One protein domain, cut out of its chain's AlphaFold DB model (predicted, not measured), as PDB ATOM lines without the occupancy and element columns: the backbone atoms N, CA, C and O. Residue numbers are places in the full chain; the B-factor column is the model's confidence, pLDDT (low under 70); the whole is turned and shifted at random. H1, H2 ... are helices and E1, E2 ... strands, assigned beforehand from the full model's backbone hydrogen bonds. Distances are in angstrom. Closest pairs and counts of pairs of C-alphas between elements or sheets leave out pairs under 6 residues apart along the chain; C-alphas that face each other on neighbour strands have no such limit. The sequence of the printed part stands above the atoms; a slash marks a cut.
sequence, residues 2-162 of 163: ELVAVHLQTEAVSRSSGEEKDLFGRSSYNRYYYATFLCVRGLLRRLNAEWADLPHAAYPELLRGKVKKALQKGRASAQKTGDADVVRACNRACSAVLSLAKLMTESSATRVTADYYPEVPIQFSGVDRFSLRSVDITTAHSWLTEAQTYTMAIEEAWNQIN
ATOM      1  N   GLU A   2      -3.434 -26.521 -37.436       94.50
ATOM      2  CA  GLU A   2      -2.871 -25.181 -37.678       94.50
ATOM      3  C   GLU A   2      -3.903 -24.141 -38.146       94.50
ATOM      4  O   GLU A   2      -3.982 -23.073 -37.557       94.50
ATOM      5  N   LEU A   3      -4.779 -24.478 -39.102       97.12
ATOM      6  CA  LEU A   3      -5.865 -23.578 -39.529       97.12
ATOM      7  C   LEU A   3      -6.738 -23.099 -38.353       97.12
ATOM      8  O   LEU A   3      -7.116 -21.935 -38.277       97.12
ATOM      9  N   VAL A   4      -7.029 -24.000 -37.410       97.88
ATOM     10  CA  VAL A   4      -7.795 -23.673 -36.199       97.88
ATOM     11  C   VAL A   4      -6.965 -22.792 -35.268       97.88
ATOM     12  O   VAL A   4      -7.511 -21.891 -34.649       97.88
ATOM     13  N   ALA A   5      -5.653 -23.020 -35.180       97.44
ATOM     14  CA  ALA A   5      -4.749 -22.180 -34.400       97.44
ATOM     15  C   ALA A   5      -4.751 -20.731 -34.904       97.44
ATOM     16  O   ALA A   5      -4.960 -19.817 -34.112       97.44
ATOM     17  N   VAL A   6      -4.624 -20.547 -36.223       96.94
ATOM     18  CA  VAL A   6      -4.689 -19.234 -36.882       96.94
ATOM     19  C   VAL A   6      -6.034 -18.563 -36.620       96.94
ATOM     20  O   VAL A   6      -6.076 -17.404 -36.223       96.94
ATOM     21  N   HIS A   7      -7.141 -19.292 -36.780       97.81
ATOM     22  CA  HIS A   7      -8.464 -18.742 -36.494       97.81
ATOM     23  C   HIS A   7      -8.589 -18.274 -35.034       97.81
ATOM     24  O   HIS A   7      -9.018 -17.152 -34.789       97.81
ATOM     25  N   LEU A   8      -8.146 -19.086 -34.070       97.81
ATOM     26  CA  LEU A   8      -8.177 -18.728 -32.649       97.81
ATOM     27  C   LEU A   8      -7.269 -17.537 -32.321       97.81
ATOM     28  O   LEU A   8      -7.617 -16.748 -31.452       97.81
ATOM     29  N   GLN A   9      -6.137 -17.379 -33.008       96.56
ATOM     30  CA  GLN A   9      -5.303 -16.184 -32.883       96.56
ATOM     31  C   GLN A   9      -6.060 -14.935 -33.351       96.56
ATOM     32  O   GLN A   9      -6.066 -13.926 -32.646       96.56
ATOM     33  N   THR A  10      -6.711 -15.000 -34.516       96.38
ATOM     34  CA  THR A  10      -7.526 -13.892 -35.034       96.38
ATOM     35  C   THR A  10      -8.647 -13.532 -34.064       96.38
ATOM     36  O   THR A  10      -8.857 -12.353 -33.783       96.38
ATOM     37  N   GLU A  11      -9.322 -14.535 -33.495       97.44
ATOM     38  CA  GLU A  11     -10.321 -14.318 -32.449       97.44
ATOM     39  C   GLU A  11      -9.698 -13.668 -31.208       97.44
ATOM     40  O   GLU A  11     -10.213 -12.665 -30.734       97.44
ATOM     41  N   ALA A  12      -8.558 -14.156 -30.714       96.75
ATOM     42  CA  ALA A  12      -7.878 -13.580 -29.550       96.75
ATOM     43  C   ALA A  12      -7.552 -12.091 -29.729       96.75
ATOM     44  O   ALA A  12      -7.618 -11.316 -28.782       96.75
ATOM     45  N   VAL A  13      -7.207 -11.676 -30.944       95.88
ATOM     46  CA  VAL A  13      -6.919 -10.275 -31.264       95.88
ATOM     47  C   VAL A  13      -8.196  -9.433 -31.334       95.88
ATOM     48  O   VAL A  13      -8.193  -8.290 -30.870       95.88
ATOM     49  N   SER A  14      -9.286  -9.990 -31.870       95.06
ATOM     50  CA  SER A  14     -10.543  -9.269 -32.093       95.06
ATOM     51  C   SER A  14     -11.371  -9.045 -30.822       95.06
ATOM     52  O   SER A  14     -12.209  -8.140 -30.801       95.06
ATOM     53  N   ARG A  15     -11.151  -9.822 -29.749       95.44
ATOM     54  CA  ARG A  15     -11.915  -9.671 -28.497       95.44
ATOM     55  C   ARG A  15     -11.579  -8.391 -27.739       95.44
ATOM     56  O   ARG A  15     -10.430  -7.961 -27.644       95.44
ATOM     57  N   SER A  16     -12.611  -7.809 -27.132       91.38
ATOM     58  CA  SER A  16     -12.484  -6.631 -26.266       91.38
ATOM     59  C   SER A  16     -12.232  -7.007 -24.802       91.38
ATOM     60  O   SER A  16     -11.546  -6.271 -24.097       91.38
ATOM     61  N   SER A  17     -12.755  -8.152 -24.348       94.62
ATOM     62  CA  SER A  17     -12.552  -8.654 -22.986       94.62
ATOM     63  C   SER A  17     -11.173  -9.289 -22.830       94.62
ATOM     64  O   SER A  17     -10.835 -10.210 -23.570       94.62
ATOM     65  N   GLY A  18     -10.398  -8.852 -21.832       91.94
ATOM     66  CA  GLY A  18      -9.087  -9.441 -21.528       91.94
ATOM     67  C   GLY A  18      -9.147 -10.941 -21.219       91.94
ATOM     68  O   GLY A  18      -8.240 -11.674 -21.602       91.94
ATOM     69  N   GLU A  19     -10.236 -11.408 -20.605       94.88
ATOM     70  CA  GLU A  19     -10.464 -12.830 -20.323       94.88
ATOM     71  C   GLU A  19     -10.664 -13.635 -21.612       94.88
ATOM     72  O   GLU A  19     -10.000 -14.646 -21.826       94.88
ATOM     73  N   GLU A  20     -11.527 -13.168 -22.517       96.31
ATOM     74  CA  GLU A  20     -11.744 -13.865 -23.787       96.31
ATOM     75  C   GLU A  20     -10.466 -13.870 -24.634       96.31
ATOM     76  O   GLU A  20     -10.103 -14.902 -25.200       96.31
ATOM     77  N   LYS A  21      -9.750 -12.739 -24.682       96.06
ATOM     78  CA  LYS A  21      -8.446 -12.632 -25.351       96.06
ATOM     79  C   LYS A  21      -7.477 -13.713 -24.869       96.06
ATOM     80  O   LYS A  21      -6.845 -14.383 -25.687       96.06
ATOM     81  N   ASP A  22      -7.388 -13.902 -23.556       96.69
ATOM     82  CA  ASP A  22      -6.532 -14.907 -22.930       96.69
ATOM     83  C   ASP A  22      -6.969 -16.341 -23.289       96.69
ATOM     84  O   ASP A  22      -6.147 -17.137 -23.752       96.69
ATOM     85  N   LEU A  23      -8.270 -16.650 -23.198       97.31
ATOM     86  CA  LEU A  23      -8.829 -17.966 -23.542       97.31
ATOM     87  C   LEU A  23      -8.548 -18.366 -24.999       97.31
ATOM     88  O   LEU A  23      -8.072 -19.477 -25.270       97.31
ATOM     89  N   PHE A  24      -8.815 -17.464 -25.946       97.88
ATOM     90  CA  PHE A  24      -8.538 -17.694 -27.365       97.88
ATOM     91  C   PHE A  24      -7.026 -17.772 -27.634       97.88
ATOM     92  O   PHE A  24      -6.571 -18.673 -28.347       97.88
ATOM     93  N   GLY A  25      -6.234 -16.896 -27.004       97.38
ATOM     94  CA  GLY A  25      -4.777 -16.856 -27.135       97.38
ATOM     95  C   GLY A  25      -4.119 -18.168 -26.704       97.38
ATOM     96  O   GLY A  25      -3.388 -18.783 -27.482       97.38
ATOM     97  N   ARG A  26      -4.442 -18.677 -25.510       97.81
ATOM     98  CA  ARG A  26      -3.969 -19.990 -25.026       97.81
ATOM     99  C   ARG A  26      -4.395 -21.128 -25.938       97.81
ATOM    100  O   ARG A  26      -3.587 -21.985 -26.301       97.81
ATOM    101  N   SER A  27      -5.660 -21.107 -26.355       98.12
ATOM    102  CA  SER A  27      -6.205 -22.129 -27.241       98.12
ATOM    103  C   SER A  27      -5.459 -22.173 -28.576       98.12
ATOM    104  O   SER A  27      -5.237 -23.262 -29.107       98.12
ATOM    105  N   SER A  28      -5.006 -21.031 -29.105       98.12
ATOM    106  CA  SER A  28      -4.198 -20.998 -30.330       98.12
ATOM    107  C   SER A  28      -2.854 -21.728 -30.165       98.12
ATOM    108  O   SER A  28      -2.556 -22.618 -30.967       98.12
ATOM    109  N   TYR A  29      -2.102 -21.481 -29.081       98.25
ATOM    110  CA  TYR A  29      -0.860 -22.210 -28.769       98.25
ATOM    111  C   TYR A  29      -1.077 -23.722 -28.696       98.25
ATOM    112  O   TYR A  29      -0.296 -24.492 -29.264       98.25
ATOM    113  N   ASN A  30      -2.166 -24.158 -28.061       97.88
ATOM    114  CA  ASN A  30      -2.517 -25.574 -27.995       97.88
ATOM    115  C   ASN A  30      -2.706 -26.174 -29.389       97.88
ATOM    116  O   ASN A  30      -2.212 -27.265 -29.680       97.88
ATOM    117  N   ARG A  31      -3.417 -25.472 -30.276       98.44
ATOM    118  CA  ARG A  31      -3.662 -25.952 -31.640       98.44
ATOM    119  C   ARG A  31      -2.393 -25.970 -32.493       98.44
ATOM    120  O   ARG A  31      -2.243 -26.928 -33.254       98.44
ATOM    121  N   TYR A  32      -1.478 -25.011 -32.327       98.44
ATOM    122  CA  TYR A  32      -0.148 -25.070 -32.947       98.44
ATOM    123  C   TYR A  32       0.630 -26.297 -32.470       98.44
ATOM    124  O   TYR A  32       1.038 -27.115 -33.294       98.44
ATOM    125  N   TYR A  33       0.729 -26.508 -31.152       98.38
ATOM    126  CA  TYR A  33       1.390 -27.688 -30.590       98.38
ATOM    127  C   TYR A  33       0.809 -28.996 -31.142       98.38
ATOM    128  O   TYR A  33       1.554 -29.872 -31.577       98.38
ATOM    129  N   TYR A  34      -0.519 -29.142 -31.171       98.19
ATOM    130  CA  TYR A  34      -1.135 -30.367 -31.680       98.19
ATOM    131  C   TYR A  34      -0.924 -30.562 -33.183       98.19
ATOM    132  O   TYR A  34      -0.813 -31.705 -33.622       98.19
ATOM    133  N   ALA A  35      -0.842 -29.496 -33.983       98.38
ATOM    134  CA  ALA A  35      -0.469 -29.615 -35.392       98.38
ATOM    135  C   ALA A  35       0.928 -30.240 -35.537       98.38
ATOM    136  O   ALA A  35       1.091 -31.242 -36.237       98.38
ATOM    137  N   THR A  36       1.898 -29.708 -34.794       98.56
ATOM    138  CA  THR A  36       3.275 -30.207 -34.732       98.56
ATOM    139  C   THR A  36       3.333 -31.645 -34.218       98.56
ATOM    140  O   THR A  36       3.914 -32.515 -34.865       98.56
ATOM    141  N   PHE A  37       2.668 -31.943 -33.100       98.31
ATOM    142  CA  PHE A  37       2.624 -33.284 -32.518       98.31
ATOM    143  C   PHE A  37       2.081 -34.327 -33.501       98.31
ATOM    144  O   PHE A  37       2.651 -35.411 -33.627       98.31
ATOM    145  N   LEU A  38       0.998 -34.013 -34.219       98.12
ATOM    146  CA  LEU A  38       0.406 -34.929 -35.196       98.12
ATOM    147  C   LEU A  38       1.353 -35.212 -36.368       98.12
ATOM    148  O   LEU A  38       1.417 -36.357 -36.820       98.12
ATOM    149  N   CYS A  39       2.113 -34.209 -36.817       98.50
ATOM    150  CA  CYS A  39       3.169 -34.383 -37.814       98.50
ATOM    151  C   CYS A  39       4.242 -35.369 -37.317       98.50
ATOM    152  O   CYS A  39       4.523 -36.369 -37.983       98.50
ATOM    153  N   VAL A  40       4.761 -35.163 -36.101       98.62
ATOM    154  CA  VAL A  40       5.782 -36.041 -35.502       98.62
ATOM    155  C   VAL A  40       5.251 -37.451 -35.258       98.62
ATOM    156  O   VAL A  40       5.940 -38.426 -35.547       98.62
ATOM    157  N   ARG A  41       4.004 -37.592 -34.798       98.44
ATOM    158  CA  ARG A  41       3.347 -38.900 -34.662       98.44
ATOM    159  C   ARG A  41       3.267 -39.631 -36.002       98.44
ATOM    160  O   ARG A  41       3.461 -40.843 -36.041       98.44
ATOM    161  N   GLY A  42       2.998 -38.903 -37.086       98.44
ATOM    162  CA  GLY A  42       2.999 -39.443 -38.442       98.44
ATOM    163  C   GLY A  42       4.351 -40.042 -38.827       98.44
ATOM    164  O   GLY A  42       4.384 -41.177 -39.296       98.44
ATOM    165  N   LEU A  43       5.450 -39.321 -38.576       98.50
ATOM    166  CA  LEU A  43       6.808 -39.845 -38.767       98.50
ATOM    167  C   LEU A  43       7.025 -41.113 -37.939       98.50
ATOM    168  O   LEU A  43       7.381 -42.146 -38.493       98.50
ATOM    169  N   LEU A  44       6.796 -41.046 -36.624       98.38
ATOM    170  CA  LEU A  44       7.079 -42.166 -35.728       98.38
ATOM    171  C   LEU A  44       6.330 -43.430 -36.142       98.38
ATOM    172  O   LEU A  44       6.946 -44.486 -36.167       98.38
ATOM    173  N   ARG A  45       5.065 -43.308 -36.570       98.12
ATOM    174  CA  ARG A  45       4.284 -44.422 -37.124       98.12
ATOM    175  C   ARG A  45       4.964 -45.089 -38.319       98.12
ATOM    176  O   ARG A  45       4.921 -46.310 -38.421       98.12
ATOM    177  N   ARG A  46       5.548 -44.298 -39.225       97.69
ATOM    178  CA  ARG A  46       6.245 -44.809 -40.418       97.69
ATOM    179  C   ARG A  46       7.571 -45.478 -40.065       97.69
ATOM    180  O   ARG A  46       7.925 -46.460 -40.701       97.69
ATOM    181  N   LEU A  47       8.268 -44.996 -39.033       97.50
ATOM    182  CA  LEU A  47       9.499 -45.636 -38.555       97.50
ATOM    183  C   LEU A  47       9.212 -46.942 -37.798       97.50
ATOM    184  O   LEU A  47       9.939 -47.923 -37.947       97.50
ATOM    185  N   ASN A  48       8.176 -46.937 -36.955       96.94
ATOM    186  CA  ASN A  48       7.700 -48.077 -36.179       96.94
ATOM    187  C   ASN A  48       6.269 -47.799 -35.675       96.94
ATOM    188  O   ASN A  48       6.043 -46.860 -34.910       96.94
ATOM    189  N   ALA A  49       5.306 -48.642 -36.055       96.06
ATOM    190  CA  ALA A  49       3.893 -48.418 -35.753       96.06
ATOM    191  C   ALA A  49       3.594 -48.262 -34.249       96.06
ATOM    192  O   ALA A  49       2.826 -47.373 -33.882       96.06
ATOM    193  N   GLU A  50       4.253 -49.038 -33.382       96.06
ATOM    194  CA  GLU A  50       4.041 -49.011 -31.925       96.06
ATOM    195  C   GLU A  50       4.486 -47.686 -31.290       96.06
ATOM    196  O   GLU A  50       4.011 -47.294 -30.224       96.06
ATOM    197  N   TRP A  51       5.406 -46.958 -31.930       97.44
ATOM    198  CA  TRP A  51       5.884 -45.677 -31.408       97.44
ATOM    199  C   TRP A  51       4.844 -44.564 -31.525       97.44
ATOM    200  O   TRP A  51       4.932 -43.575 -30.800       97.44
ATOM    201  N   ALA A  52       3.862 -44.716 -32.417       95.25
ATOM    202  CA  ALA A  52       2.807 -43.729 -32.628       95.25
ATOM    203  C   ALA A  52       1.774 -43.681 -31.493       95.25
ATOM    204  O   ALA A  52       1.052 -42.687 -31.383       95.25
ATOM    205  N   ASP A  53       1.709 -44.741 -30.687       94.25
ATOM    206  CA  ASP A  53       0.738 -44.905 -29.601       94.25
ATOM    207  C   ASP A  53       1.331 -44.547 -28.230       94.25
ATOM    208  O   ASP A  53       0.640 -44.570 -27.211       94.25
ATOM    209  N   LEU A  54       2.613 -44.172 -28.191       95.56
ATOM    210  CA  LEU A  54       3.244 -43.700 -26.967       95.56
ATOM    211  C   LEU A  54       2.638 -42.363 -26.508       95.56
ATOM    212  O   LEU A  54       2.223 -41.538 -27.330       95.56
ATOM    213  N   PRO A  55       2.655 -42.079 -25.194       94.94
ATOM    214  CA  PRO A  55       2.288 -40.765 -24.689       94.94
ATOM    215  C   PRO A  55       3.139 -39.671 -25.340       94.94
ATOM    216  O   PRO A  55       4.357 -39.798 -25.451       94.94
ATOM    217  N   HIS A  56       2.511 -38.553 -25.701       90.94
ATOM    218  CA  HIS A  56       3.180 -37.396 -26.305       90.94
ATOM    219  C   HIS A  56       4.419 -36.904 -25.530       90.94
ATOM    220  O   HIS A  56       5.405 -36.492 -26.141       90.94
ATOM    221  N   ALA A  57       4.416 -37.016 -24.196       93.44
ATOM    222  CA  ALA A  57       5.556 -36.675 -23.344       93.44
ATOM    223  C   ALA A  57       6.795 -37.568 -23.573       93.44
ATOM    224  O   ALA A  57       7.914 -37.145 -23.296       93.44
ATOM    225  N   ALA A  58       6.622 -38.782 -24.105       97.06
ATOM    226  CA  ALA A  58       7.710 -39.723 -24.364       97.06
ATOM    227  C   ALA A  58       8.446 -39.458 -25.689       97.06
ATOM    228  O   ALA A  58       9.535 -39.990 -25.907       97.06
ATOM    229  N   TYR A  59       7.877 -38.648 -26.588       97.81
ATOM    230  CA  TYR A  59       8.409 -38.463 -27.942       97.81
ATOM    231  C   TYR A  59       9.824 -37.866 -27.966       97.81
ATOM    232  O   TYR A  59      10.662 -38.402 -28.695       97.81
ATOM    233  N   PRO A  60      10.157 -36.818 -27.180       98.31
ATOM    234  CA  PRO A  60      11.518 -36.282 -27.155       98.31
ATOM    235  C   PRO A  60      12.572 -37.326 -26.764       98.31
ATOM    236  O   PRO A  60      13.623 -37.412 -27.400       98.31
ATOM    237  N   GLU A  61      12.279 -38.161 -25.766       98.25
ATOM    238  CA  GLU A  61      13.200 -39.209 -25.311       98.25
ATOM    239  C   GLU A  61      13.286 -40.376 -26.292       98.25
ATOM    240  O   GLU A  61      14.372 -40.899 -26.546       98.25
ATOM    241  N   LEU A  62      12.175 -40.746 -26.932       98.38
ATOM    242  CA  LEU A  62      12.190 -41.721 -28.017       98.38
ATOM    243  C   LEU A  62      13.093 -41.261 -29.173       98.38
ATOM    244  O   LEU A  62      13.901 -42.050 -29.670       98.38
ATOM    245  N   LEU A  63      12.970 -39.991 -29.575       98.56
ATOM    246  CA  LEU A  63      13.782 -39.369 -30.620       98.56
ATOM    247  C   LEU A  63      15.272 -39.409 -30.244       98.56
ATOM    248  O   LEU A  63      16.079 -39.991 -30.972       98.56
ATOM    249  N   ARG A  64      15.640 -38.867 -29.075       98.31
ATOM    250  CA  ARG A  64      17.034 -38.843 -28.581       98.31
ATOM    251  C   ARG A  64      17.614 -40.239 -28.356       98.31
ATOM    252  O   ARG A  64      18.819 -40.432 -28.516       98.31
ATOM    253  N   GLY A  65      16.763 -41.185 -27.978       98.19
ATOM    254  CA  GLY A  65      17.108 -42.561 -27.666       98.19
ATOM    255  C   GLY A  65      17.069 -43.465 -28.892       98.19
ATOM    256  O   GLY A  65      18.087 -43.672 -29.552       98.19
ATOM    257  N   LYS A  66      15.910 -44.073 -29.156       98.12
ATOM    258  CA  LYS A  66      15.780 -45.167 -30.132       98.12
ATOM    259  C   LYS A  66      16.059 -44.699 -31.560       98.12
ATOM    260  O   LYS A  66      16.854 -45.338 -32.247       98.12
ATOM    261  N   VAL A  67      15.472 -43.575 -31.981       98.38
ATOM    262  CA  VAL A  67      15.605 -43.080 -33.364       98.38
ATOM    263  C   VAL A  67      17.051 -42.690 -33.659       98.38
ATOM    264  O   VAL A  67      17.654 -43.197 -34.605       98.38
ATOM    265  N   LYS A  68      17.653 -41.853 -32.804       98.50
ATOM    266  CA  LYS A  68      19.054 -41.438 -32.962       98.50
ATOM    267  C   LYS A  68      20.013 -42.629 -32.989       98.50
ATOM    268  O   LYS A  68      20.895 -42.674 -33.843       98.50
ATOM    269  N   LYS A  69      19.851 -43.600 -32.081       98.44
ATOM    270  CA  LYS A  69      20.720 -44.789 -32.019       98.44
ATOM    271  C   LYS A  69      20.632 -45.634 -33.289       98.44
ATOM    272  O   LYS A  69      21.663 -46.093 -33.774       98.44
ATOM    273  N   ALA A  70      19.433 -45.816 -33.842       98.31
ATOM    274  CA  ALA A  70      19.250 -46.544 -35.094       98.31
ATOM    275  C   ALA A  70      19.961 -45.843 -36.268       98.31
ATOM    276  O   ALA A  70      20.739 -46.482 -36.972       98.31
ATOM    277  N   LEU A  71      19.804 -44.522 -36.403       98.56
ATOM    278  CA  LEU A  71      20.506 -43.729 -37.423       98.56
ATOM    279  C   LEU A  71      22.033 -43.778 -37.256       98.56
ATOM    280  O   LEU A  71      22.767 -43.905 -38.231       98.56
ATOM    281  N   GLN A  72      22.538 -43.726 -36.019       98.50
ATOM    282  CA  GLN A  72      23.973 -43.860 -35.742       98.50
ATOM    283  C   GLN A  72      24.514 -45.243 -36.122       98.50
ATOM    284  O   GLN A  72      25.625 -45.338 -36.647       98.50
ATOM    285  N   LYS A  73      23.735 -46.306 -35.885       98.25
ATOM    286  CA  LYS A  73      24.084 -47.667 -36.305       98.25
ATOM    287  C   LYS A  73      24.108 -47.781 -37.830       98.25
ATOM    288  O   LYS A  73      25.087 -48.292 -38.366       98.25
ATOM    289  N   GLY A  74      23.089 -47.258 -38.514       97.88
ATOM    290  CA  GLY A  74      23.040 -47.208 -39.979       97.88
ATOM    291  C   GLY A  74      24.234 -46.457 -40.572       97.88
ATOM    292  O   GLY A  74      24.926 -46.983 -41.440       97.88
ATOM    293  N   ARG A  75      24.581 -45.297 -39.997       98.19
ATOM    294  CA  ARG A  75      25.793 -44.547 -40.357       98.19
ATOM    295  C   ARG A  75      27.061 -45.387 -40.220       98.19
ATOM    296  O   ARG A  75      27.895 -45.376 -41.116       98.19
ATOM    297  N   ALA A  76      27.227 -46.087 -39.098       98.25
ATOM    298  CA  ALA A  76      28.411 -46.909 -38.855       98.25
ATOM    299  C   ALA A  76      28.519 -48.080 -39.847       98.25
ATOM    300  O   ALA A  76      29.626 -48.432 -40.248       98.25
ATOM    301  N   SER A  77      27.394 -48.665 -40.265       97.31
ATOM    302  CA  SER A  77      27.369 -49.673 -41.333       97.31
ATOM    303  C   SER A  77      27.769 -49.076 -42.684       97.31
ATOM    304  O   SER A  77      28.665 -49.612 -43.328       97.31
ATOM    305  N   ALA A  78      27.194 -47.932 -43.064       97.31
ATOM    306  CA  ALA A  78      27.515 -47.236 -44.313       97.31
ATOM    307  C   ALA A  78      28.990 -46.804 -44.398       97.31
ATOM    308  O   ALA A  78      29.620 -46.886 -45.449       97.31
ATOM    309  N   GLN A  79      29.593 -46.414 -43.268       97.75
ATOM    310  CA  GLN A  79      31.028 -46.119 -43.198       97.75
ATOM    311  C   GLN A  79      31.896 -47.334 -43.540       97.75
ATOM    312  O   GLN A  79      32.942 -47.170 -44.162       97.75
ATOM    313  N   LYS A  80      31.478 -48.548 -43.158       97.12
ATOM    314  CA  LYS A  80      32.224 -49.780 -43.463       97.12
ATOM    315  C   LYS A  80      32.135 -50.163 -44.936       97.12
ATOM    316  O   LYS A  80      33.067 -50.771 -45.447       97.12
ATOM    317  N   THR A  81      31.034 -49.823 -45.601       96.25
ATOM    318  CA  THR A  81      30.812 -50.111 -47.025       96.25
ATOM    319  C   THR A  81      31.277 -48.982 -47.945       96.25
ATOM    320  O   THR A  81      31.267 -49.153 -49.159       96.25
ATOM    321  N   GLY A  82      31.705 -47.842 -47.391       96.31
ATOM    322  CA  GLY A  82      32.133 -46.676 -48.167       96.31
ATOM    323  C   GLY A  82      30.980 -45.864 -48.766       96.31
ATOM    324  O   GLY A  82      31.219 -45.029 -49.637       96.31
ATOM    325  N   ASP A  83      29.743 -46.069 -48.303       97.50
ATOM    326  CA  ASP A  83      28.566 -45.355 -48.801       97.50
ATOM    327  C   ASP A  83      28.503 -43.931 -48.224       97.50
ATOM    328  O   ASP A  83      27.958 -43.661 -47.147       97.50
ATOM    329  N   ALA A  84      29.117 -42.996 -48.945       97.38
ATOM    330  CA  ALA A  84      29.208 -41.606 -48.526       97.38
ATOM    331  C   ALA A  84      27.845 -40.886 -48.502       97.38
ATOM    332  O   ALA A  84      27.683 -39.933 -47.732       97.38
ATOM    333  N   ASP A  85      26.876 -41.316 -49.314       97.25
ATOM    334  CA  ASP A  85      25.545 -40.709 -49.377       97.25
ATOM    335  C   ASP A  85      24.739 -41.029 -48.123       97.25
ATOM    336  O   ASP A  85      24.280 -40.107 -47.437       97.25
ATOM    337  N   VAL A  86      24.686 -42.306 -47.738       97.81
ATOM    338  CA  VAL A  86      23.999 -42.743 -46.516       97.81
ATOM    339  C   VAL A  86      24.659 -42.149 -45.273       97.81
ATOM    340  O   VAL A  86      23.973 -41.733 -44.331       97.81
ATOM    341  N   VAL A  87      25.990 -42.014 -45.263       98.31
ATOM    342  CA  VAL A  87      26.702 -41.335 -44.166       98.31
ATOM    343  C   VAL A  87      26.268 -39.874 -44.033       98.31
ATOM    344  O   VAL A  87      25.992 -39.415 -42.916       98.31
ATOM    345  N   ARG A  88      26.178 -39.132 -45.145       98.19
ATOM    346  CA  ARG A  88      25.702 -37.739 -45.141       98.19
ATOM    347  C   ARG A  88      24.247 -37.644 -44.692       98.19
ATOM    348  O   ARG A  88      23.947 -36.804 -43.840       98.19
ATOM    349  N   ALA A  89      23.374 -38.507 -45.210       98.31
ATOM    350  CA  ALA A  89      21.964 -38.549 -44.836       98.31
ATOM    351  C   ALA A  89      21.795 -38.805 -43.329       98.31
ATOM    352  O   ALA A  89      21.140 -38.024 -42.637       98.31
ATOM    353  N   CYS A  90      22.485 -39.809 -42.777       98.50
ATOM    354  CA  CYS A  90      22.429 -40.118 -41.348       98.50
ATOM    355  C   CYS A  90      22.959 -38.980 -40.463       98.50
ATOM    356  O   CYS A  90      22.427 -38.756 -39.375       98.50
ATOM    357  N   ASN A  91      23.991 -38.248 -40.899       98.31
ATOM    358  CA  ASN A  91      24.490 -37.084 -40.161       98.31
ATOM    359  C   ASN A  91      23.446 -35.963 -40.099       98.31
ATOM    360  O   ASN A  91      23.172 -35.454 -39.011       98.31
ATOM    361  N   ARG A  92      22.825 -35.618 -41.238       98.44
ATOM    362  CA  ARG A  92      21.729 -34.632 -41.280       98.44
ATOM    363  C   ARG A  92      20.560 -35.075 -40.401       98.44
ATOM    364  O   ARG A  92      20.083 -34.292 -39.583       98.44
ATOM    365  N   ALA A  93      20.162 -36.342 -40.509       98.62
ATOM    366  CA  ALA A  93      19.080 -36.919 -39.723       98.62
ATOM    367  C   ALA A  93      19.379 -36.908 -38.215       98.62
ATOM    368  O   ALA A  93      18.506 -36.567 -37.426       98.62
ATOM    369  N   CYS A  94      20.611 -37.201 -37.785       98.62
ATOM    370  CA  CYS A  94      20.988 -37.123 -36.369       98.62
ATOM    371  C   CYS A  94      20.833 -35.706 -35.800       98.62
ATOM    372  O   CYS A  94      20.348 -35.554 -34.678       98.62
ATOM    373  N   SER A  95      21.221 -34.679 -36.561       98.62
ATOM    374  CA  SER A  95      20.996 -33.282 -36.172       98.62
ATOM    375  C   SER A  95      19.503 -32.948 -36.147       98.62
ATOM    376  O   SER A  95      19.021 -32.395 -35.160       98.62
ATOM    377  N   ALA A  96      18.752 -33.364 -37.172       98.75
ATOM    378  CA  ALA A  96      17.305 -33.167 -37.254       98.75
ATOM    379  C   ALA A  96      16.550 -33.826 -36.087       98.75
ATOM    380  O   ALA A  96      15.653 -33.210 -35.523       98.75
ATOM    381  N   VAL A  97      16.945 -35.029 -35.656       98.75
ATOM    382  CA  VAL A  97      16.375 -35.708 -34.478       98.75
ATOM    383  C   VAL A  97      16.534 -34.864 -33.214       98.75
ATOM    384  O   VAL A  97      15.595 -34.756 -32.425       98.75
ATOM    385  N   LEU A  98      17.714 -34.275 -33.001       98.69
ATOM    386  CA  LEU A  98      17.970 -33.455 -31.817       98.69
ATOM    387  C   LEU A  98      17.159 -32.158 -31.849       98.69
ATOM    388  O   LEU A  98      16.555 -31.807 -30.833       98.69
ATOM    389  N   SER A  99      17.096 -31.497 -33.005       98.75
ATOM    390  CA  SER A  99      16.278 -30.295 -33.190       98.75
ATOM    391  C   SER A  99      14.789 -30.590 -33.022       98.75
ATOM    392  O   SER A  99      14.106 -29.873 -32.297       98.75
ATOM    393  N   LEU A 100      14.294 -31.698 -33.581       98.75
ATOM    394  CA  LEU A 100      12.901 -32.113 -33.436       98.75
ATOM    395  C   LEU A 100      12.549 -32.443 -31.981       98.75
ATOM    396  O   LEU A 100      11.496 -32.046 -31.489       98.75
ATOM    397  N   ALA A 101      13.439 -33.135 -31.265       98.75
ATOM    398  CA  ALA A 101      13.239 -33.429 -29.850       98.75
ATOM    399  C   ALA A 101      13.213 -32.149 -29.000       98.75
ATOM    400  O   ALA A 101      12.403 -32.042 -28.076       98.75
ATOM    401  N   LYS A 102      14.079 -31.175 -29.308       98.62
ATOM    402  CA  LYS A 102      14.081 -29.854 -28.665       98.62
ATOM    403  C   LYS A 102      12.766 -29.115 -28.929       98.62
ATOM    404  O   LYS A 102      12.084 -28.774 -27.969       98.62
ATOM    405  N   LEU A 103      12.362 -28.998 -30.194       98.56
ATOM    406  CA  LEU A 103      11.105 -28.372 -30.610       98.56
ATOM    407  C   LEU A 103       9.893 -28.983 -29.890       98.56
ATOM    408  O   LEU A 103       9.057 -28.262 -29.349       98.56
ATOM    409  N   MET A 104       9.816 -30.315 -29.820       98.38
ATOM    410  CA  MET A 104       8.746 -31.019 -29.103       98.38
ATOM    411  C   MET A 104       8.765 -30.751 -27.593       98.38
ATOM    412  O   MET A 104       7.708 -30.688 -26.971       98.38
ATOM    413  N   THR A 105       9.949 -30.596 -26.996       98.44
ATOM    414  CA  THR A 105      10.090 -30.281 -25.566       98.44
ATOM    415  C   THR A 105       9.586 -28.864 -25.279       98.44
ATOM    416  O   THR A 105       8.769 -28.667 -24.382       98.44
ATOM    417  N   GLU A 106      10.034 -27.889 -26.068       97.69
ATOM    418  CA  GLU A 106       9.726 -26.468 -25.876       97.69
ATOM    419  C   GLU A 106       8.252 -26.162 -26.172       97.69
ATOM    420  O   GLU A 106       7.559 -25.592 -25.333       97.69
ATOM    421  N   SER A 107       7.731 -26.626 -27.312       97.94
ATOM    422  CA  SER A 107       6.314 -26.443 -27.664       97.94
ATOM    423  C   SER A 107       5.367 -27.141 -26.680       97.94
ATOM    424  O   SER A 107       4.311 -26.599 -26.346       97.94
ATOM    425  N   SER A 108       5.753 -28.308 -26.145       97.50
ATOM    426  CA  SER A 108       4.992 -28.989 -25.090       97.50
ATOM    427  C   SER A 108       4.954 -28.166 -23.805       97.50
ATOM    428  O   SER A 108       3.886 -28.037 -23.211       97.50
ATOM    429  N   ALA A 109       6.072 -27.564 -23.389       97.50
ATOM    430  CA  ALA A 109       6.116 -26.701 -22.206       97.50
ATOM    431  C   ALA A 109       5.201 -25.470 -22.353       97.50
ATOM    432  O   ALA A 109       4.495 -25.101 -21.407       97.50
ATOM    433  N   THR A 110       5.141 -24.882 -23.552       97.94
ATOM    434  CA  THR A 110       4.188 -23.808 -23.866       97.94
ATOM    435  C   THR A 110       2.746 -24.297 -23.766       97.94
ATOM    436  O   THR A 110       1.943 -23.662 -23.089       97.94
ATOM    437  N   ARG A 111       2.418 -25.461 -24.346       97.38
ATOM    438  CA  ARG A 111       1.077 -26.065 -24.237       97.38
ATOM    439  C   ARG A 111       0.697 -26.394 -22.788       97.38
ATOM    440  O   ARG A 111      -0.412 -26.099 -22.369       97.38
ATOM    441  N   VAL A 112       1.615 -26.949 -21.988       97.44
ATOM    442  CA  VAL A 112       1.399 -27.170 -20.541       97.44
ATOM    443  C   VAL A 112       1.021 -25.853 -19.859       97.44
ATOM    444  O   VAL A 112       0.107 -25.832 -19.043       97.44
ATOM    445  N   THR A 113       1.698 -24.757 -20.213       97.88
ATOM    446  CA  THR A 113       1.387 -23.428 -19.673       97.88
ATOM    447  C   THR A 113       0.030 -22.915 -20.106       97.88
ATOM    448  O   THR A 113      -0.722 -22.420 -19.269       97.88
ATOM    449  N   ALA A 114      -0.309 -23.077 -21.379       97.19
ATOM    450  CA  ALA A 114      -1.614 -22.697 -21.887       97.19
ATOM    451  C   ALA A 114      -2.744 -23.479 -21.192       97.19
ATOM    452  O   ALA A 114      -3.740 -22.868 -20.823       97.19
ATOM    453  N   ASP A 115      -2.568 -24.783 -20.957       96.62
ATOM    454  CA  ASP A 115      -3.619 -25.657 -20.420       96.62
ATOM    455  C   ASP A 115      -3.774 -25.630 -18.895       96.62
ATOM    456  O   ASP A 115      -4.884 -25.812 -18.399       96.62
ATOM    457  N   TYR A 116      -2.684 -25.459 -18.142       96.81
ATOM    458  CA  TYR A 116      -2.690 -25.752 -16.701       96.81
ATOM    459  C   TYR A 116      -2.229 -24.609 -15.798       96.81
ATOM    460  O   TYR A 116      -2.337 -24.745 -14.583       96.81
ATOM    461  N   TYR A 117      -1.743 -23.503 -16.361       96.94
ATOM    462  CA  TYR A 117      -1.256 -22.352 -15.591       96.94
ATOM    463  C   TYR A 117      -2.039 -21.078 -15.976       96.94
ATOM    464  O   TYR A 117      -1.497 -20.199 -16.664       96.94
ATOM    465  N   PRO A 118      -3.340 -20.980 -15.614       94.88
ATOM    466  CA  PRO A 118      -4.193 -19.830 -15.938       94.88
ATOM    467  C   PRO A 118      -3.717 -18.521 -15.290       94.88
ATOM    468  O   PRO A 118      -3.971 -17.440 -15.810       94.88
ATOM    469  N   GLU A 119      -2.971 -18.601 -14.192       96.06
ATOM    470  CA  GLU A 119      -2.358 -17.458 -13.516       96.06
ATOM    471  C   GLU A 119      -1.212 -16.809 -14.310       96.06
ATOM    472  O   GLU A 119      -0.750 -15.729 -13.949       96.06
ATOM    473  N   VAL A 120      -0.744 -17.447 -15.391       96.88
ATOM    474  CA  VAL A 120       0.287 -16.916 -16.296       96.88
ATOM    475  C   VAL A 120      -0.386 -16.344 -17.546       96.88
ATOM    476  O   VAL A 120      -0.584 -17.108 -18.491       96.88
ATOM    477  N   PRO A 121      -0.775 -15.058 -17.588       95.81
ATOM    478  CA  PRO A 121      -1.601 -14.510 -18.664       95.81
ATOM    479  C   PRO A 121      -0.862 -14.423 -20.003       95.81
ATOM    480  O   PRO A 121       0.365 -14.272 -20.054       95.81
ATOM    481  N   ILE A 122      -1.630 -14.445 -21.091       96.94
ATOM    482  CA  ILE A 122      -1.182 -14.016 -22.414       96.94
ATOM    483  C   ILE A 122      -0.866 -12.518 -22.363       96.94
ATOM    484  O   ILE A 122      -1.682 -11.697 -21.942       96.94
ATOM    485  N   GLN A 123       0.324 -12.149 -22.824       96.19
ATOM    486  CA  GLN A 123       0.773 -10.764 -22.885       96.19
ATOM    487  C   GLN A 123       0.609 -10.246 -24.308       96.19
ATOM    488  O   GLN A 123       1.327 -10.663 -25.213       96.19
ATOM    489  N   PHE A 124      -0.337  -9.334 -24.518       94.56
ATOM    490  CA  PHE A 124      -0.539  -8.693 -25.815       94.56
ATOM    491  C   PHE A 124       0.461  -7.551 -25.994       94.56
ATOM    492  O   PHE A 124       0.518  -6.627 -25.184       94.56
ATOM    493  N   SER A 125       1.249  -7.614 -27.063       85.94
ATOM    494  CA  SER A 125       2.311  -6.660 -27.382       85.94
ATOM    495  C   SER A 125       2.103  -6.124 -28.799       85.94
ATOM    496  O   SER A 125       2.832  -6.473 -29.727       85.94
ATOM    497  N   GLY A 126       1.064  -5.309 -28.980       77.62
ATOM    498  CA  GLY A 126       0.681  -4.737 -30.272       77.62
ATOM    499  C   GLY A 126      -0.719  -5.151 -30.716       77.62
ATOM    500  O   GLY A 126      -1.520  -5.632 -29.914       77.62
ATOM    501  N   VAL A 127      -1.018  -4.917 -31.996       75.62
ATOM    502  CA  VAL A 127      -2.355  -5.158 -32.559       75.62
ATOM    503  C   VAL A 127      -2.603  -6.652 -32.761       75.62
ATOM    504  O   VAL A 127      -3.669  -7.128 -32.408       75.62
ATOM    505  N   ASP A 128      -1.623  -7.399 -33.270       79.44
ATOM    506  CA  ASP A 128      -1.760  -8.793 -33.720       79.44
ATOM    507  C   ASP A 128      -0.805  -9.784 -33.030       79.44
ATOM    508  O   ASP A 128      -0.856 -10.992 -33.281       79.44
ATOM    509  N   ARG A 129       0.067  -9.281 -32.151       89.06
ATOM    510  CA  ARG A 129       1.104 -10.063 -31.476       89.06
ATOM    511  C   ARG A 129       0.817 -10.228 -29.997       89.06
ATOM    512  O   ARG A 129       0.451  -9.284 -29.296       89.06
ATOM    513  N   PHE A 130       1.058 -11.439 -29.523       96.25
ATOM    514  CA  PHE A 130       1.037 -11.759 -28.111       96.25
ATOM    515  C   PHE A 130       2.024 -12.873 -27.791       96.25
ATOM    516  O   PHE A 130       2.432 -13.646 -28.662       96.25
ATOM    517  N   SER A 131       2.381 -12.977 -26.520       97.38
ATOM    518  CA  SER A 131       3.268 -14.006 -26.003       97.38
ATOM    519  C   SER A 131       2.634 -14.753 -24.835       97.38
ATOM    520  O   SER A 131       1.781 -14.232 -24.117       97.38
ATOM    521  N   LEU A 132       3.060 -16.000 -24.644       97.19
ATOM    522  CA  LEU A 132       2.830 -16.751 -23.414       97.19
ATOM    523  C   LEU A 132       4.186 -16.991 -22.749       97.19
ATOM    524  O   LEU A 132       5.058 -17.650 -23.321       97.19
ATOM    525  N   ARG A 133       4.383 -16.437 -21.545       92.38
ATOM    526  CA  ARG A 133       5.710 -16.270 -20.920       92.38
ATOM    527  C   ARG A 133       6.671 -15.514 -21.849       92.38
ATOM    528  O   ARG A 133       6.565 -14.307 -21.989       92.38
ATOM    529  N   SER A 134       7.612 -16.225 -22.463       92.00
ATOM    530  CA  SER A 134       8.650 -15.691 -23.349       92.00
ATOM    531  C   SER A 134       8.527 -16.213 -24.780       92.00
ATOM    532  O   SER A 134       9.415 -15.975 -25.594       92.00
ATOM    533  N   VAL A 135       7.471 -16.973 -25.082       96.69
ATOM    534  CA  VAL A 135       7.231 -17.528 -26.413       96.69
ATOM    535  C   VAL A 135       6.270 -16.601 -27.128       96.69
ATOM    536  O   VAL A 135       5.138 -16.438 -26.684       96.69
ATOM    537  N   ASP A 136       6.741 -15.973 -28.200       96.31
ATOM    538  CA  ASP A 136       5.919 -15.154 -29.085       96.31
ATOM    539  C   ASP A 136       5.076 -16.045 -30.007       96.31
ATOM    540  O   ASP A 136       5.528 -17.113 -30.435       96.31
ATOM    541  N   ILE A 137       3.867 -15.602 -30.349       95.94
ATOM    542  CA  ILE A 137       2.954 -16.370 -31.202       95.94
ATOM    543  C   ILE A 137       3.567 -16.700 -32.571       95.94
ATOM    544  O   ILE A 137       3.352 -17.791 -33.092       95.94
ATOM    545  N   THR A 138       4.428 -15.832 -33.106       94.25
ATOM    546  CA  THR A 138       5.172 -16.073 -34.355       94.25
ATOM    547  C   THR A 138       6.166 -17.228 -34.246       94.25
ATOM    548  O   THR A 138       6.418 -17.916 -35.230       94.25
ATOM    549  N   THR A 139       6.687 -17.509 -33.047       96.44
ATOM    550  CA  THR A 139       7.490 -18.718 -32.813       96.44
ATOM    551  C   THR A 139       6.619 -19.967 -32.930       96.44
ATOM    552  O   THR A 139       7.058 -20.969 -33.479       96.44
ATOM    553  N   ALA A 140       5.361 -19.920 -32.476       97.19
ATOM    554  CA  ALA A 140       4.447 -21.052 -32.624       97.19
ATOM    555  C   ALA A 140       4.045 -21.317 -34.083       97.19
ATOM    556  O   ALA A 140       3.800 -22.470 -34.445       97.19
ATOM    557  N   HIS A 141       4.043 -20.282 -34.932       96.38
ATOM    558  CA  HIS A 141       3.793 -20.419 -36.372       96.38
ATOM    559  C   HIS A 141       4.831 -21.307 -37.058       96.38
ATOM    560  O   HIS A 141       4.485 -22.060 -37.964       96.38
ATOM    561  N   SER A 142       6.099 -21.249 -36.636       97.62
ATOM    562  CA  SER A 142       7.167 -22.010 -37.291       97.62
ATOM    563  C   SER A 142       7.202 -23.482 -36.883       97.62
ATOM    564  O   SER A 142       7.756 -24.299 -37.619       97.62
ATOM    565  N   TRP A 143       6.585 -23.861 -35.757       98.50
ATOM    566  CA  TRP A 143       6.722 -25.206 -35.194       98.50
ATOM    567  C   TRP A 143       6.322 -26.319 -36.161       98.50
ATOM    568  O   TRP A 143       6.978 -27.359 -36.206       98.50
ATOM    569  N   LEU A 144       5.231 -26.159 -36.914       98.44
ATOM    570  CA  LEU A 144       4.806 -27.198 -37.854       98.44
ATOM    571  C   LEU A 144       5.795 -27.329 -39.017       98.44
ATOM    572  O   LEU A 144       6.230 -28.438 -39.322       98.44
ATOM    573  N   THR A 145       6.180 -26.211 -39.626       98.12
ATOM    574  CA  THR A 145       7.104 -26.172 -40.769       98.12
ATOM    575  C   THR A 145       8.499 -26.687 -40.398       98.12
ATOM    576  O   THR A 145       9.112 -27.455 -41.148       98.12
ATOM    577  N   GLU A 146       8.998 -26.338 -39.209       98.50
ATOM    578  CA  GLU A 146      10.248 -26.881 -38.668       98.50
ATOM    579  C   GLU A 146      10.151 -28.394 -38.450       98.50
ATOM    580  O   GLU A 146      11.026 -29.143 -38.891       98.50
ATOM    581  N   ALA A 147       9.060 -28.870 -37.837       98.69
ATOM    582  CA  ALA A 147       8.850 -30.299 -37.640       98.69
ATOM    583  C   ALA A 147       8.791 -31.058 -38.968       98.69
ATOM    584  O   ALA A 147       9.457 -32.082 -39.091       98.69
ATOM    585  N   GLN A 148       8.075 -30.545 -39.971       98.69
ATOM    586  CA  GLN A 148       8.029 -31.132 -41.313       98.69
ATOM    587  C   GLN A 148       9.436 -31.276 -41.900       98.69
ATOM    588  O   GLN A 148       9.823 -32.379 -42.290       98.69
ATOM    589  N   THR A 149      10.231 -30.205 -41.856       98.62
ATOM    590  CA  THR A 149      11.618 -30.198 -42.342       98.62
ATOM    591  C   THR A 149      12.464 -31.272 -41.654       98.62
ATOM    592  O   THR A 149      13.150 -32.055 -42.313       98.62
ATOM    593  N   TYR A 150      12.390 -31.360 -40.323       98.81
ATOM    594  CA  TYR A 150      13.132 -32.378 -39.581       98.81
ATOM    595  C   TYR A 150      12.623 -33.790 -39.873       98.81
ATOM    596  O   TYR A 150      13.432 -34.703 -40.033       98.81
ATOM    597  N   THR A 151      11.307 -33.985 -39.981       98.69
ATOM    598  CA  THR A 151      10.723 -35.304 -40.254       98.69
ATOM    599  C   THR A 151      11.133 -35.845 -41.619       98.69
ATOM    600  O   THR A 151      11.483 -37.018 -41.701       98.69
ATOM    601  N   MET A 152      11.193 -34.995 -42.650       98.56
ATOM    602  CA  MET A 152      11.649 -35.384 -43.986       98.56
ATOM    603  C   MET A 152      13.092 -35.893 -43.967       98.56
ATOM    604  O   MET A 152      13.367 -36.973 -44.482       98.56
ATOM    605  N   ALA A 153      14.005 -35.163 -43.319       98.50
ATOM    606  CA  ALA A 153      15.409 -35.568 -43.225       98.50
ATOM    607  C   ALA A 153      15.594 -36.887 -42.453       98.50
ATOM    608  O   ALA A 153      16.470 -37.688 -42.781       98.50
ATOM    609  N   ILE A 154      14.782 -37.113 -41.415       98.81
ATOM    610  CA  ILE A 154      14.813 -38.351 -40.628       98.81
ATOM    611  C   ILE A 154      14.303 -39.528 -41.459       98.81
ATOM    612  O   ILE A 154      14.940 -40.578 -41.471       98.81
ATOM    613  N   GLU A 155      13.176 -39.352 -42.142       98.31
ATOM    614  CA  GLU A 155      12.544 -40.387 -42.958       98.31
ATOM    615  C   GLU A 155      13.412 -40.796 -44.153       98.31
ATOM    616  O   GLU A 155      13.585 -41.987 -44.398       98.31
ATOM    617  N   GLU A 156      14.030 -39.830 -44.838       97.94
ATOM    618  CA  GLU A 156      14.967 -40.085 -45.938       97.94
ATOM    619  C   GLU A 156      16.108 -41.015 -45.495       97.94
ATOM    620  O   GLU A 156      16.340 -42.060 -46.103       97.94
ATOM    621  N   ALA A 157      16.792 -40.671 -44.398       98.38
ATOM    622  CA  ALA A 157      17.886 -41.486 -43.880       98.38
ATOM    623  C   ALA A 157      17.396 -42.836 -43.339       98.38
ATOM    624  O   ALA A 157      18.086 -43.841 -43.487       98.38
ATOM    625  N   TRP A 158      16.212 -42.874 -42.720       98.44
ATOM    626  CA  TRP A 158      15.632 -44.109 -42.198       98.44
ATOM    627  C   TRP A 158      15.352 -45.125 -43.302       98.44
ATOM    628  O   TRP A 158      15.664 -46.303 -43.142       98.44
ATOM    629  N   ASN A 159      14.801 -44.672 -44.426       97.62
ATOM    630  CA  ASN A 159      14.524 -45.538 -45.565       97.62
ATOM    631  C   ASN A 159      15.820 -46.084 -46.170       97.62
ATOM    632  O   ASN A 159      15.885 -47.264 -46.478       97.62
ATOM    633  N   GLN A 160      16.876 -45.270 -46.257       96.69
ATOM    634  CA  GLN A 160      18.168 -45.717 -46.786       96.69
ATOM    635  C   GLN A 160      18.845 -46.796 -45.928       96.69
ATOM    636  O   GLN A 160      19.489 -47.686 -46.468       96.69
ATOM    637  N   ILE A 161      18.716 -46.740 -44.597       96.62
ATOM    638  CA  ILE A 161      19.366 -47.721 -43.705       96.62
ATOM    639  C   ILE A 161      18.562 -49.019 -43.526       96.62
ATOM    640  O   ILE A 161      19.060 -49.940 -42.879       96.62
ATOM    641  N   ASN A 162      17.327 -49.068 -44.034       91.75
ATOM    642  CA  ASN A 162      16.431 -50.229 -43.967       91.75
ATOM    643  C   ASN A 162      16.003 -50.741 -45.358       91.75
ATOM    644  O   ASN A 162      15.129 -51.607 -45.425       91.75
TER     645      ASN A 162
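AT A GLANCE: This is residues 2 to 162 of the 163 residues of an uncharacterized protein of Luteimonas marina (UniProt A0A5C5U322). Four long helices make a rod-shaped bundle, with H2 and H6 side by side and the hairpin of H4 and H5 packed aslant on them. Where H2 begins, H1 folds back on it and the small hairpin E1 and E2 packs on its residues 18 to 29. The printed part has 161 residues in the order H1, H2, H3, H4, H5, E1, E2, H6: six named helices and one antiparallel sheet, E1 - E2, mostly helix. It is only just loose, close to compact, with a radius of gyration of the C-alphas of 18.4 A and spans of 65 by 27 by 23 A.

HOW THE PARTS SIT: H1, residues 2 to 14, and H2, residues 18 to 47, form a helical hairpin at a shallow tilt of 10 degrees; their closest C-alphas, Ala 5 and Ser 28, are 4.3 A apart. H2, the hub, touches H3, residues 49 to 53, with residues 41 to 45 alone; closest are C-alphas 45 and 52, 4.8 A. H4, residues 56 to 81, and H5, residues 84 to 116, form another helical hairpin; closest are C-alphas 60 and 101, 4.3 A. In the hairpin of E1, residues 122 to 124, and E2, residues 130 to 132, N 123 and O 131 are 2.9 A apart. H6, residues 137 to 161, touches H2, the same way at 4 degrees; closest are C-alphas 144 and 36, 4.6 A. Each O i to N i+4 pair is within hydrogen-bond range in H1, H2 and H5, against 18 of 22 in H4, 17 of 21 in H6 and 0 of 1 in H3, where 2 of 2 O i to N i+3 pairs are.

IN THESE COORDINATES: H1 begins at C-alpha 2 (-2.871, -25.181, -37.678) and H6 ends at C-alpha 161 (19.366, -47.721, -43.705). H2 is 44.1 A long, H4 36.8 A, H5 47.8 A and H6 37.5 A.

THE WHOLE: The farthest C-alphas, Ser 16 and Thr 81, are 64.8 A apart. The printed part has no cut, its links are tight, and no printed residue is under 70 in pLDDT.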